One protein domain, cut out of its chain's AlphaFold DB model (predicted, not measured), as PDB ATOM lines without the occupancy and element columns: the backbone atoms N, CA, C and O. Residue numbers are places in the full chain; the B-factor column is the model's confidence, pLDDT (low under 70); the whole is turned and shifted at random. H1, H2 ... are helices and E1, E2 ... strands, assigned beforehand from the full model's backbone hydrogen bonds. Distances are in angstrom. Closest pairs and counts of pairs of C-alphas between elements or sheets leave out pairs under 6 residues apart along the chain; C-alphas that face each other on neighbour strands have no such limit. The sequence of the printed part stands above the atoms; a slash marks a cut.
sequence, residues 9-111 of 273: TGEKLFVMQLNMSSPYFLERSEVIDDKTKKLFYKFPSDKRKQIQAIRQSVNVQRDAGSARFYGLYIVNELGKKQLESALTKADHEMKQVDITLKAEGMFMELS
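What this domain is: This is residues 9 to 111 of the 273 residues of an uncharacterized protein of Thermoplasmata archaeon (UniProt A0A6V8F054). A strongly twisted sheet of four strands has two long helices, H1 and H2, side by side over one face, while its other face is bare; the hairpin of E2 and E3 sticks out beyond one end as an arm. The sheet's order is E4, E5, E1, E6, all antiparallel, and E2 with E3 makes a second, antiparallel sheet of two. The printed part has 103 residues, with two named helices and six named strands in the order E1, E2, E3, H1, E4, E5, H2, E6; its class is mixed, helices and strands. The whole is loose, with a radius of gyration of the C-alphas of 16.9 A, and elongated, spanning 59 by 32 by 19 A.

Where its parts are: Find C-alpha 13 at (323.917, 148.646, 263.231); from there E1, residues 13 to 20, runs 22.2 A. Beside it look for E6, residues 103 to 109, 20.1 A long, which ends at C-alpha 109 at (329.723, 147.891, 264.469), and for E5, residues 72 to 76, 13.7 A long. E4, residues 67 to 69, completes this sheet. H1, residues 45 to 65, starts at C-alpha 45 at (335.098, 141.604, 227.110) and measures 30.3 A; H2, residues 77 to 97, measures 30.4 A. In the arm, E2, residues 26 to 33, is 19.0 A long and E3, residues 36 to 41, is 16.1 A long.

How they stand to each other: Begin at E1, an inner strand: N 17 and O 106 of E6 are 2.9 A apart, and N 16 and O 73 of E5 are 2.7 A apart, both within hydrogen-bond range. E4 and E5 form a hairpin, with N 74 and O 67 at 2.7 A. H1 and H2 are on the same face, in two layers, helices on one face of a sheet. H2 lies over E1 and E6 at a height of 8.8 A over the sheet; its closest C-alphas to E6 are Asp 91 and Ala 103, 4.5 A apart. H1, at a height of 10.1 A, lies over E1, and over E5 only just, with 3 C-alphas falling on it. The helices touch, closest at the C-alphas of Gly 65 and Gly 79, 5.2 A apart, at a shallow tilt of 5 degrees, opposite ways. In both helices every O i to N i+4 pair is within hydrogen-bond range. E5, H2 and E6 form a split strand-helix-strand unit, two strands running the same way with E1 between them; its crossover is right-handed. In the hairpin of E2 and E3, N 38 and O 30 are 2.7 A apart; E2 is apart from H1.

The domain as a whole: Look for the two C-alphas farthest apart at Gly 10 and Asp 33, 59.5 A. The printed part has no cut, and its links are tight. Mean pLDDT of the printed part is 89.9; residues 9 to 10 and residue 111 are under 70.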
ATOM      1  N   THR A   9     314.585 150.192 267.595       58.06
ATOM      2  CA  THR A   9     315.332 150.650 268.769       58.06
ATOM      3  C   THR A   9     315.978 149.446 269.464       58.06
ATOM      4  O   THR A   9     315.277 148.523 269.879       58.06
ATOM      5  N   GLY A  10     317.312 149.426 269.547       65.25
ATOM      6  CA  GLY A  10     318.092 148.321 270.125       65.25
ATOM      7  C   GLY A  10     318.685 147.319 269.123       65.25
ATOM      8  O   GLY A  10     319.416 146.422 269.542       65.25
ATOM      9  N   GLU A  11     318.425 147.449 267.817       75.38
ATOM     10  CA  GLU A  11     319.124 146.645 266.806       75.38
ATOM     11  C   GLU A  11     320.573 147.115 266.607       75.38
ATOM     12  O   GLU A  11     320.860 148.309 266.518       75.38
ATOM     13  N   LYS A  12     321.498 146.152 266.492       84.75
ATOM     14  CA  LYS A  12     322.894 146.427 266.142       84.75
ATOM     15  C   LYS A  12     322.985 146.914 264.703       84.75
ATOM     16  O   LYS A  12     322.546 146.226 263.777       84.75
ATOM     17  N   LEU A  13     323.609 148.072 264.531       85.88
ATOM     18  CA  LEU A  13     323.917 148.646 263.231       85.88
ATOM     19  C   LEU A  13     325.395 148.484 262.910       85.88
ATOM     20  O   LEU A  13     326.251 148.508 263.792       85.88
ATOM     21  N   PHE A  14     325.685 148.356 261.624       87.19
ATOM     22  CA  PHE A  14     327.031 148.245 261.101       87.19
ATOM     23  C   PHE A  14     327.210 149.210 259.937       87.19
ATOM     24  O   PHE A  14     326.362 149.277 259.050       87.19
ATOM     25  N   VAL A  15     328.342 149.903 259.896       86.62
ATOM     26  CA  VAL A  15     328.830 150.580 258.698       86.62
ATOM     27  C   VAL A  15     329.614 149.575 257.866       86.62
ATOM     28  O   VAL A  15     330.455 148.837 258.371       86.62
ATOM     29  N   MET A  16     329.335 149.541 256.574       88.56
ATOM     30  CA  MET A  16     329.869 148.585 255.630       88.56
ATOM     31  C   MET A  16     330.585 149.290 254.480       88.56
ATOM     32  O   MET A  16     330.068 150.242 253.887       88.56
ATOM     33  N   GLN A  17     331.733 148.733 254.100       87.31
ATOM     34  CA  GLN A  17     332.421 149.020 252.848       87.31
ATOM     35  C   GLN A  17     332.557 147.743 252.014       87.31
ATOM     36  O   GLN A  17     332.965 146.701 252.524       87.31
ATOM     37  N   LEU A  18     332.248 147.833 250.719       89.88
ATOM     38  CA  LEU A  18     332.450 146.742 249.765       89.88
ATOM     39  C   LEU A  18     333.717 146.973 248.948       89.88
ATOM     40  O   LEU A  18     333.864 148.011 248.305       89.88
ATOM     41  N   ASN A  19     334.583 145.966 248.905       89.88
ATOM     42  CA  ASN A  19     335.814 145.964 248.129       89.88
ATOM     43  C   ASN A  19     335.757 144.829 247.108       89.88
ATOM     44  O   ASN A  19     335.970 143.665 247.426       89.88
ATOM     45  N   MET A  20     335.455 145.174 245.858       92.81
ATOM     46  CA  MET A  20     335.344 144.211 244.765       92.81
ATOM     47  C   MET A  20     336.270 144.591 243.617       92.81
ATOM     48  O   MET A  20     336.369 145.768 243.252       92.81
ATOM     49  N   SER A  21     336.880 143.586 242.994       92.94
ATOM     50  CA  SER A  21     337.746 143.774 241.825       92.94
ATOM     51  C   SER A  21     336.976 144.360 240.638       92.94
ATOM     52  O   SER A  21     335.808 144.031 240.417       92.94
ATOM     53  N   SER A  22     337.607 145.273 239.897       92.44
ATOM     54  CA  SER A  22     336.982 145.969 238.766       92.44
ATOM     55  C   SER A  22     337.101 145.154 237.474       92.44
ATOM     56  O   SER A  22     338.182 144.621 237.210       92.44
ATOM     57  N   PRO A  23     336.055 145.107 236.626       92.56
ATOM     58  CA  PRO A  23     336.178 144.541 235.284       92.56
ATOM     59  C   PRO A  23     337.126 145.366 234.397       92.56
ATOM     60  O   PRO A  23     337.777 144.824 233.512       92.56
ATOM     61  N   TYR A  24     337.262 146.667 234.653       92.75
ATOM     62  CA  TYR A  24     338.021 147.598 233.811       92.75
ATOM     63  C   TYR A  24     339.457 147.814 234.299       92.75
ATOM     64  O   TYR A  24     339.974 148.927 234.248       92.75
ATOM     65  N   PHE A  25     340.108 146.769 234.816       87.06
ATOM     66  CA  PHE A  25     341.510 146.865 235.219       87.06
ATOM     67  C   PHE A  25     342.379 147.189 233.993       87.06
ATOM     68  O   PHE A  25     342.422 146.404 233.046       87.06
ATOM     69  N   LEU A  26     343.032 148.351 233.995       84.69
ATOM     70  CA  LEU A  26     343.862 148.828 232.887       84.69
ATOM     71  C   LEU A  26     345.281 148.272 233.010       84.69
ATOM     72  O   LEU A  26     345.918 148.435 234.048       84.69
ATOM     73  N   GLU A  27     345.788 147.656 231.947       86.56
ATOM     74  CA  GLU A  27     347.199 147.259 231.856       86.56
ATOM     75  C   GLU A  27     348.055 148.395 231.321       86.56
ATOM     76  O   GLU A  27     349.123 148.698 231.849       86.56
ATOM     77  N   ARG A  28     347.574 149.032 230.256       85.88
ATOM     78  CA  ARG A  28     348.251 150.155 229.626       85.88
ATOM     79  C   ARG A  28     347.248 151.043 228.921       85.88
ATOM     80  O   ARG A  28     346.122 150.649 228.613       85.88
ATOM     81  N   SER A  29     347.683 152.256 228.644       90.06
ATOM     82  CA  SER A  29     346.922 153.190 227.842       90.06
ATOM     83  C   SER A  29     347.847 153.929 226.899       90.06
ATOM     84  O   SER A  29     348.899 154.392 227.333       90.06
ATOM     85  N   GLU A  30     347.436 154.067 225.650       90.44
ATOM     86  CA  GLU A  30     348.203 154.728 224.599       90.44
ATOM     87  C   GLU A  30     347.407 155.942 224.122       90.44
ATOM     88  O   GLU A  30     346.235 155.823 223.771       90.44
ATOM     89  N   VAL A  31     348.016 157.123 224.162       87.69
ATOM     90  CA  VAL A  31     347.420 158.335 223.588       87.69
ATOM     91  C   VAL A  31     347.739 158.322 222.098       87.69
ATOM     92  O   VAL A  31     348.908 158.231 221.733       87.69
ATOM     93  N   ILE A  32     346.707 158.335 221.255       88.00
ATOM     94  CA  ILE A  32     346.860 158.317 219.793       88.00
ATOM     95  C   ILE A  32     346.964 159.754 219.274       88.00
ATOM     96  O   ILE A  32     347.818 160.050 218.445       88.00
ATOM     97  N   ASP A  33     346.116 160.641 219.794       89.62
ATOM     98  CA  ASP A  33     346.077 162.067 219.474       89.62
ATOM     99  C   ASP A  33     345.576 162.869 220.694       89.62
ATOM    100  O   ASP A  33     345.229 162.288 221.726       89.62
ATOM    101  N   ASP A  34     345.514 164.199 220.582       83.25
ATOM    102  CA  ASP A  34     345.105 165.107 221.669       83.25
ATOM    103  C   ASP A  34     343.672 164.867 222.196       83.25
ATOM    104  O   ASP A  34     343.288 165.416 223.232       83.25
ATOM    105  N   LYS A  35     342.860 164.065 221.496       84.50
ATOM    106  CA  LYS A  35     341.451 163.776 221.810       84.50
ATOM    107  C   LYS A  35     341.138 162.280 221.942       84.50
ATOM    108  O   LYS A  35     340.031 161.932 222.349       84.50
ATOM    109  N   THR A  36     342.079 161.389 221.633       85.62
ATOM    110  CA  THR A  36     341.833 159.949 221.518       85.62
ATOM    111  C   THR A  36     342.864 159.151 222.301       85.62
ATOM    112  O   THR A  36     344.076 159.255 222.100       85.62
ATOM    113  N   LYS A  37     342.365 158.277 223.176       88.12
ATOM    114  CA  LYS A  37     343.180 157.397 224.009       88.12
ATOM    115  C   LYS A  37     342.705 155.957 223.867       88.12
ATOM    116  O   LYS A  37     341.553 155.644 224.142       88.12
ATOM    117  N   LYS A  38     343.612 155.065 223.483       89.56
ATOM    118  CA  LYS A  38     343.368 153.626 223.437       89.56
ATOM    119  C   LYS A  38     343.654 153.012 224.799       89.56
ATOM    120  O   LYS A  38     344.723 153.210 225.378       89.56
ATOM    121  N   LEU A  39     342.682 152.276 225.323       89.38
ATOM    122  CA  LEU A  39     342.760 151.621 226.622       89.38
ATOM    123  C   LEU A  39     342.924 150.118 226.418       89.38
ATOM    124  O   LEU A  39     342.185 149.508 225.651       89.38
ATOM    125  N   PHE A  40     343.887 149.524 227.112       90.06
ATOM    126  CA  PHE A  40     344.106 148.084 227.097       90.06
ATOM    127  C   PHE A  40     343.728 147.534 228.464       90.06
ATOM    128  O   PHE A  40     344.381 147.819 229.471       90.06
ATOM    129  N   TYR A  41     342.636 146.779 228.496       91.81
ATOM    130  CA  TYR A  41     342.149 146.131 229.705       91.81
ATOM    131  C   TYR A  41     342.820 144.773 229.893       91.81
ATOM    132  O   TYR A  41     343.040 144.049 228.927       91.81
ATOM    133  N   LYS A  42     343.065 144.405 231.152       92.38
ATOM    134  CA  LYS A  42     343.616 143.098 231.538       92.38
ATOM    135  C   LYS A  42     342.718 141.938 231.123       92.38
ATOM    136  O   LYS A  42     343.190 140.854 230.796       92.38
ATOM    137  N   PHE A  43     341.407 142.149 231.187       93.31
ATOM    138  CA  PHE A  43     340.423 141.112 230.920       93.31
ATOM    139  C   PHE A  43     339.725 141.352 229.577       93.31
ATOM    140  O   PHE A  43     339.339 142.491 229.296       93.31
ATOM    141  N   PRO A  44     339.506 140.296 228.769       94.25
ATOM    142  CA  PRO A  44     338.704 140.385 227.554       94.25
ATOM    143  C   PRO A  44     337.235 140.665 227.888       94.25
ATOM    144  O   PRO A  44     336.794 140.457 229.024       94.25
ATOM    145  N   SER A  45     336.465 141.115 226.894       94.25
ATOM    146  CA  SER A  45     335.098 141.604 227.110       94.25
ATOM    147  C   SER A  45     334.181 140.601 227.815       94.25
ATOM    148  O   SER A  45     333.520 140.965 228.786       94.25
ATOM    149  N   ASP A  46     334.232 139.322 227.442       95.94
ATOM    150  CA  ASP A  46     333.411 138.281 228.076       95.94
ATOM    151  C   ASP A  46     333.702 138.129 229.572       95.94
ATOM    152  O   ASP A  46     332.785 138.084 230.394       95.94
ATOM    153  N   LYS A  47     334.986 138.137 229.959       96.06
ATOM    154  CA  LYS A  47     335.376 138.109 231.375       96.06
ATOM    155  C   LYS A  47     334.938 139.384 232.094       96.06
ATOM    156  O   LYS A  47     334.467 139.305 233.225       96.06
ATOM    157  N   ARG A  48     335.035 140.556 231.451       96.25
ATOM    158  CA  ARG A  48     334.547 141.824 232.027       96.25
ATOM    159  C   ARG A  48     333.041 141.777 232.294       96.25
ATOM    160  O   ARG A  48     332.621 142.168 233.383       96.25
ATOM    161  N   LYS A  49     332.248 141.242 231.358       96.56
ATOM    162  CA  LYS A  49     330.797 141.038 231.520       96.56
ATOM    163  C   LYS A  49     330.488 140.100 232.692       96.56
ATOM    164  O   LYS A  49     329.637 140.430 233.515       96.56
ATOM    165  N   GLN A  50     331.225 138.996 232.832       97.31
ATOM    166  CA  GLN A  50     331.080 138.075 233.972       97.31
ATOM    167  C   GLN A  50     331.398 138.756 235.312       97.31
ATOM    168  O   GLN A  50     330.595 138.699 236.242       97.31
ATOM    169  N   ILE A  51     332.530 139.465 235.400       96.06
ATOM    170  CA  ILE A  51     332.920 140.214 236.606       96.06
ATOM    171  C   ILE A  51     331.847 141.252 236.960       96.06
ATOM    172  O   ILE A  51     331.465 141.382 238.125       96.06
ATOM    173  N   GLN A  52     331.335 141.982 235.965       97.62
ATOM    174  CA  GLN A  52     330.289 142.982 236.161       97.62
ATOM    175  C   GLN A  52     328.980 142.355 236.662       97.62
ATOM    176  O   GLN A  52     328.363 142.906 237.573       97.62
ATOM    177  N   ALA A  53     328.580 141.200 236.127       97.50
ATOM    178  CA  ALA A  53     327.384 140.484 236.566       97.50
ATOM    179  C   ALA A  53     327.484 140.046 238.038       97.50
ATOM    180  O   ALA A  53     326.563 140.294 238.821       97.50
ATOM    181  N   ILE A  54     328.633 139.487 238.443       97.81
ATOM    182  CA  ILE A  54     328.894 139.106 239.841       97.81
ATOM    183  C   ILE A  54     328.798 140.338 240.751       97.81
ATOM    184  O   ILE A  54     328.065 140.318 241.740       97.81
ATOM    185  N   ARG A  55     329.458 141.450 240.390       97.38
ATOM    186  CA  ARG A  55     329.374 142.715 241.149       97.38
ATOM    187  C   ARG A  55     327.938 143.210 241.277       97.38
ATOM    188  O   ARG A  55     327.535 143.648 242.353       97.38
ATOM    189  N   GLN A  56     327.175 143.152 240.188       96.81
ATOM    190  CA  GLN A  56     325.798 143.623 240.173       96.81
ATOM    191  C   GLN A  56     324.916 142.797 241.110       96.81
ATOM    192  O   GLN A  56     324.104 143.373 241.830       96.81
ATOM    193  N   SER A  57     325.120 141.478 241.174       96.19
ATOM    194  CA  SER A  57     324.382 140.606 242.098       96.19
ATOM    195  C   SER A  57     324.559 141.020 243.567       96.19
ATOM    196  O   SER A  57     323.578 141.094 244.308       96.19
ATOM    197  N   VAL A  58     325.784 141.379 243.973       96.00
ATOM    198  CA  VAL A  58     326.084 141.857 245.333       96.00
ATOM    199  C   VAL A  58     325.511 143.256 245.555       96.00
ATOM    200  O   VAL A  58     324.908 143.517 246.594       96.00
ATOM    201  N   ASN A  59     325.656 144.152 244.573       93.75
ATOM    202  CA  ASN A  59     325.128 145.515 244.653       93.75
ATOM    203  C   ASN A  59     323.606 145.532 244.843       93.75
ATOM    204  O   ASN A  59     323.119 146.298 245.664       93.75
ATOM    205  N   VAL A  60     322.866 144.662 244.149       92.19
ATOM    206  CA  VAL A  60     321.406 144.548 244.307       92.19
ATOM    207  C   VAL A  60     321.035 144.140 245.734       92.19
ATOM    208  O   VAL A  60     320.126 144.723 246.320       92.19
ATOM    209  N   GLN A  61     321.749 143.176 246.324       91.38
ATOM    210  CA  GLN A  61     321.493 142.770 247.712       91.38
ATOM    211  C   GLN A  61     321.837 143.874 248.708       91.38
ATOM    212  O   GLN A  61     321.092 144.105 249.659       91.38
ATOM    213  N   ARG A  62     322.938 144.591 248.466       93.00
ATOM    214  CA  ARG A  62     323.309 145.763 249.256       93.00
ATOM    215  C   ARG A  62     322.209 146.809 249.199       93.00
ATOM    216  O   ARG A  62     321.766 147.263 250.246       93.00
ATOM    217  N   ASP A  63     321.777 147.193 248.007       89.00
ATOM    218  CA  ASP A  63     320.810 148.278 247.832       89.00
ATOM    219  C   ASP A  63     319.438 147.916 248.427       89.00
ATOM    220  O   ASP A  63     318.736 148.790 248.921       89.00
ATOM    221  N   ALA A  64     319.086 146.628 248.467       84.75
ATOM    222  CA  ALA A  64     317.869 146.151 249.122       84.75
ATOM    223  C   ALA A  64     317.949 146.130 250.663       84.75
ATOM    224  O   ALA A  64     316.918 146.224 251.330       84.75
ATOM    225  N   GLY A  65     319.146 145.951 251.228       81.69
ATOM    226  CA  GLY A  65     319.354 145.684 252.656       81.69
ATOM    227  C   GLY A  65     320.131 146.760 253.416       81.69
ATOM    228  O   GLY A  65     320.492 146.523 254.569       81.69
ATOM    229  N   SER A  66     320.438 147.900 252.791       88.00
ATOM    230  CA  SER A  66     321.295 148.931 253.383       88.00
ATOM    231  C   SER A  66     320.837 150.357 253.087       88.00
ATOM    232  O   SER A  66     320.221 150.634 252.059       88.00
ATOM    233  N   ALA A  67     321.196 151.279 253.978       84.81
ATOM    234  CA  ALA A  67     321.054 152.715 253.772       84.81
ATOM    235  C   ALA A  67     322.404 153.323 253.372       84.81
ATOM    236  O   ALA A  67     323.428 153.038 253.984       84.81
ATOM    237  N   ARG A  68     322.441 154.176 252.348       81.94
ATOM    238  CA  ARG A  68     323.692 154.810 251.903       81.94
ATOM    239  C   ARG A  68     324.105 155.941 252.851       81.94
ATOM    240  O   ARG A  68     323.292 156.801 253.167       81.94
ATOM    241  N   PHE A  69     325.385 155.997 253.211       75.56
ATOM    242  CA  PHE A  69     325.964 157.030 254.073       75.56
ATOM    243  C   PHE A  69     327.371 157.420 253.596       75.56
ATOM    244  O   PHE A  69     328.298 156.635 253.729       75.56
ATOM    245  N   TYR A  70     327.546 158.607 253.000       71.06
ATOM    246  CA  TYR A  70     328.856 159.141 252.566       71.06
ATOM    247  C   TYR A  70     329.766 158.146 251.808       71.06
ATOM    248  O   TYR A  70     330.959 158.032 252.061       71.06
ATOM    249  N   GLY A  71     329.201 157.401 250.852       70.44
ATOM    250  CA  GLY A  71     329.952 156.403 250.068       70.44
ATOM    251  C   GLY A  71     330.163 155.058 250.775       70.44
ATOM    252  O   GLY A  71     330.661 154.120 250.155       70.44
ATOM    253  N   LEU A  72     329.721 154.952 252.024       83.25
ATOM    254  CA  LEU A  72     329.548 153.730 252.797       83.25
ATOM    255  C   LEU A  72     328.063 153.351 252.855       83.25
ATOM    256  O   LEU A  72     327.197 154.029 252.288       83.25
ATOM    257  N   TYR A  73     327.778 152.248 253.537       87.00
ATOM    258  CA  TYR A  73     326.435 151.700 253.681       87.00
ATOM    259  C   TYR A  73     326.185 151.291 255.128       87.00
ATOM    260  O   TYR A  73     327.065 150.726 255.757       87.00
ATOM    261  N   ILE A  74     324.998 151.551 255.655       87.38
ATOM    262  CA  ILE A  74     324.578 151.152 256.995       87.38
ATOM    263  C   ILE A  74     323.658 149.947 256.853       87.38
ATOM    264  O   ILE A  74     322.712 149.978 256.064       87.38
ATOM    265  N   VAL A  75     323.933 148.893 257.609       90.25
ATOM    266  CA  VAL A  75     323.152 147.651 257.624       90.25
ATOM    267  C   VAL A  75     322.850 147.248 259.058       90.25
ATOM    268  O   VAL A  75     323.655 147.488 259.954       90.25
ATOM    269  N   ASN A  76     321.711 146.604 259.289       89.25
ATOM    270  CA  ASN A  76     321.467 145.917 260.555       89.25
ATOM    271  C   ASN A  76     322.120 144.522 260.550       89.25
ATOM    272  O   ASN A  76     322.706 144.087 259.554       89.25
ATOM    273  N   GLU A  77     322.020 143.795 261.660       90.25
ATOM    274  CA  GLU A  77     322.619 142.461 261.788       90.25
ATOM    275  C   GLU A  77     322.120 141.459 260.728       90.25
ATOM    276  O   GLU A  77     322.894 140.639 260.227       90.25
ATOM    277  N   LEU A  78     320.841 141.535 260.348       89.81
ATOM    278  CA  LEU A  78     320.283 140.688 259.294       89.81
ATOM    279  C   LEU A  78     320.906 141.020 257.931       89.81
ATOM    280  O   LEU A  78     321.366 140.113 257.236       89.81
ATOM    281  N   GLY A  79     320.956 142.309 257.579       90.25
ATOM    282  CA  GLY A  79     321.578 142.790 256.346       90.25
ATOM    283  C   GLY A  79     323.061 142.422 256.272       90.25
ATOM    284  O   GLY A  79     323.522 141.946 255.234       90.25
ATOM    285  N   LYS A  80     323.790 142.526 257.392       92.62
ATOM    286  CA  LYS A  80     325.180 142.060 257.506       92.62
ATOM    287  C   LYS A  80     325.311 140.580 257.133       92.62
ATOM    288  O   LYS A  80     326.086 140.261 256.239       92.62
ATOM    289  N   LYS A  81     324.529 139.687 257.754       93.00
ATOM    290  CA  LYS A  81     324.592 138.234 257.478       93.00
ATOM    291  C   LYS A  81     324.271 137.905 256.018       93.00
ATOM    292  O   LYS A  81     324.916 137.048 255.415       93.00
ATOM    293  N   GLN A  82     323.278 138.588 255.443       92.75
ATOM    294  CA  GLN A  82     322.922 138.428 254.031       92.75
ATOM    295  C   GLN A  82     324.082 138.839 253.119       92.75
ATOM    296  O   GLN A  82     324.459 138.081 252.225       92.75
ATOM    297  N   LEU A  83     324.699 139.988 253.391       94.12
ATOM    298  CA  LEU A  83     325.811 140.505 252.599       94.12
ATOM    299  C   LEU A  83     327.096 139.694 252.766       94.12
ATOM    300  O   LEU A  83     327.784 139.468 251.777       94.12
ATOM    301  N   GLU A  84     327.404 139.194 253.961       95.19
ATOM    302  CA  GLU A  84     328.536 138.282 254.188       95.19
ATOM    303  C   GLU A  84     328.401 136.998 253.356       95.19
ATOM    304  O   GLU A  84     329.359 136.561 252.710       95.19
ATOM    305  N   SER A  85     327.195 136.424 253.308       95.31
ATOM    306  CA  SER A  85     326.895 135.259 252.468       95.31
ATOM    307  C   SER A  85     327.048 135.583 250.977       95.31
ATOM    308  O   SER A  85     327.714 134.852 250.236       95.31
ATOM    309  N   ALA A  86     326.507 136.726 250.542       95.94
ATOM    310  CA  ALA A  86     326.612 137.203 249.166       95.94
ATOM    311  C   ALA A  86     328.067 137.408 248.732       95.94
ATOM    312  O   ALA A  86     328.455 136.985 247.645       95.94
ATOM    313  N   LEU A  87     328.876 138.024 249.594       96.31
ATOM    314  CA  LEU A  87     330.287 138.300 249.344       96.31
ATOM    315  C   LEU A  87     331.115 137.025 249.288       96.31
ATOM    316  O   LEU A  87     331.945 136.891 248.399       96.31
ATOM    317  N   THR A  88     330.854 136.064 250.174       97.19
ATOM    318  CA  THR A  88     331.538 134.763 250.154       97.19
ATOM    319  C   THR A  88     331.287 134.033 248.835       97.19
ATOM    320  O   THR A  88     332.215 133.513 248.213       97.19
ATOM    321  N   LYS A  89     330.032 134.034 248.372       97.56
ATOM    322  CA  LYS A  89     329.665 133.458 247.075       97.56
ATOM    323  C   LYS A  89     330.318 134.221 245.917       97.56
ATOM    324  O   LYS A  89     330.920 133.600 245.046       97.56
ATOM    325  N   ALA A  90     330.247 135.549 245.936       97.62
ATOM    326  CA  ALA A  90     330.825 136.393 244.898       97.62
ATOM    327  C   ALA A  90     332.352 136.259 244.811       97.62
ATOM    328  O   ALA A  90     332.893 136.243 243.713       97.62
ATOM    329  N   ASP A  91     333.054 136.127 245.938       97.81
ATOM    330  CA  ASP A  91     334.505 135.916 245.969       97.81
ATOM    331  C   ASP A  91     334.887 134.581 245.326       97.81
ATOM    332  O   ASP A  91     335.825 134.514 244.528       97.81
ATOM    333  N   HIS A  92     334.116 133.527 245.608       98.12
ATOM    334  CA  HIS A  92     334.292 132.232 244.962       98.12
ATOM    335  C   HIS A  92     334.073 132.320 243.444       98.12
ATOM    336  O   HIS A  92     334.929 131.877 242.680       98.12
ATOM    337  N   GLU A  93     332.974 132.935 243.001       97.94
ATOM    338  CA  GLU A  93     332.660 133.117 241.575       97.94
ATOM    339  C   GLU A  93     333.699 133.997 240.861       97.94
ATOM    340  O   GLU A  93     334.144 133.669 239.763       97.94
ATOM    341  N   MET A  94     334.171 135.075 241.497       97.06
ATOM    342  CA  MET A  94     335.235 135.921 240.946       97.06
ATOM    343  C   MET A  94     336.528 135.133 240.732       97.06
ATOM    344  O   MET A  94     337.151 135.256 239.676       97.06
ATOM    345  N   LYS A  95     336.907 134.285 241.692       97.50
ATOM    346  CA  LYS A  95     338.109 133.444 241.596       97.50
ATOM    347  C   LYS A  95     338.014 132.371 240.513       97.50
ATOM    348  O   LYS A  95     339.051 131.958 239.999       97.50
ATOM    349  N   GLN A  96     336.805 131.941 240.141       97.62
ATOM    350  CA  GLN A  96     336.597 131.057 238.988       97.62
ATOM    351  C   GLN A  96     336.875 131.773 237.655       97.62
ATOM    352  O   GLN A  96     337.387 131.148 236.727       97.62
ATOM    353  N   VAL A  97     336.590 133.079 237.558       95.50
ATOM    354  CA  VAL A  97     336.921 133.886 236.368       95.50
ATOM    355  C   VAL A  97     338.434 134.110 236.259       95.50
ATOM    356  O   VAL A  97     339.018 133.978 235.172       95.50
ATOM    357  N   ASP A  98     339.067 134.471 237.378       95.94
ATOM    358  CA  ASP A  98     340.516 134.628 237.518       95.94
ATOM    359  C   ASP A  98     340.925 134.627 239.002       95.94
ATOM    360  O   ASP A  98     340.354 135.353 239.815       95.94
ATOM    361  N   ILE A  99     341.964 133.865 239.356       95.62
ATOM    362  CA  ILE A  99     342.416 133.681 240.748       95.62
ATOM    363  C   ILE A  99     342.861 134.980 241.445       95.62
ATOM    364  O   ILE A  99     342.925 135.035 242.674       95.62
ATOM    365  N   THR A 100     343.195 136.025 240.682       92.75
ATOM    366  CA  THR A 100     343.622 137.324 241.225       92.75
ATOM    367  C   THR A 100     342.454 138.222 241.634       92.75
ATOM    368  O   THR A 100     342.677 139.215 242.330       92.75
ATOM    369  N   LEU A 101     341.228 137.889 241.225       93.25
ATOM    370  CA  LEU A 101     340.024 138.640 241.561       93.25
ATOM    371  C   LEU A 101     339.529 138.300 242.970       93.25
ATOM    372  O   LEU A 101     339.728 137.197 243.480       93.25
ATOM    373  N   LYS A 102     338.887 139.283 243.597       94.12
ATOM    374  CA  LYS A 102     338.391 139.217 244.975       94.12
ATOM    375  C   LYS A 102     337.121 140.026 245.180       94.12
ATOM    376  O   LYS A 102     336.973 141.097 244.569       94.12
ATOM    377  N   ALA A 103     336.298 139.564 246.117       93.88
ATOM    378  CA  ALA A 103     335.174 140.299 246.684       93.88
ATOM    379  C   ALA A 103     335.193 140.191 248.216       93.88
ATOM    380  O   ALA A 103     335.027 139.120 248.785       93.88
ATOM    381  N   GLU A 104     335.397 141.312 248.899       91.75
ATOM    382  CA  GLU A 104     335.510 141.368 250.356       91.75
ATOM    383  C   GLU A 104     334.619 142.493 250.901       91.75
ATOM    384  O   GLU A 104     334.389 143.508 250.238       91.75
ATOM    385  N   GLY A 105     334.111 142.318 252.120       88.62
ATOM    386  CA  GLY A 105     333.340 143.331 252.837       88.62
ATOM    387  C   GLY A 105     333.982 143.636 254.178       88.62
ATOM    388  O   GLY A 105     334.436 142.729 254.874       88.62
ATOM    389  N   MET A 106     334.017 144.912 254.540       86.88
ATOM    390  CA  MET A 106     334.392 145.362 255.874       86.88
ATOM    391  C   MET A 106     333.129 145.821 256.590       86.88
ATOM    392  O   MET A 106     332.409 146.653 256.047       86.88
ATOM    393  N   PHE A 107     332.874 145.286 257.784       87.38
ATOM    394  CA  PHE A 107     331.724 145.635 258.615       87.38
ATOM    395  C   PHE A 107     332.212 146.170 259.960       87.38
ATOM    396  O   PHE A 107     333.012 145.527 260.639       87.38
ATOM    397  N   MET A 108     331.712 147.339 260.332       83.62
ATOM    398  CA  MET A 108     332.129 148.125 261.486       83.62
ATOM    399  C   MET A 108     330.904 148.341 262.368       83.62
ATOM    400  O   MET A 108     329.953 148.972 261.925       83.62
ATOM    401  N   GLU A 109     330.873 147.758 263.564       84.75
ATOM    402  CA  GLU A 109     329.723 147.891 264.469       84.75
ATOM    403  C   GLU A 109     329.622 149.325 265.000       84.75
ATOM    404  O   GLU A 109     330.621 149.912 265.408       84.75
ATOM    405  N   LEU A 110     328.415 149.892 264.987       77.19
ATOM    406  CA  LEU A 110     328.143 151.198 265.577       77.19
ATOM    407  C   LEU A 110     327.818 151.046 267.060       77.19
ATOM    408  O   LEU A 110     327.014 150.196 267.442       77.19
ATOM    409  N   SER A 111     328.424 151.899 267.889       69.56
ATOM    410  CA  SER A 111     328.150 151.909 269.327       69.56
ATOM    411  C   SER A 111     326.691 152.270 269.599       69.56
ATOM    412  O   SER A 111     326.209 153.311 269.154       69.56
TER     413      SER A 111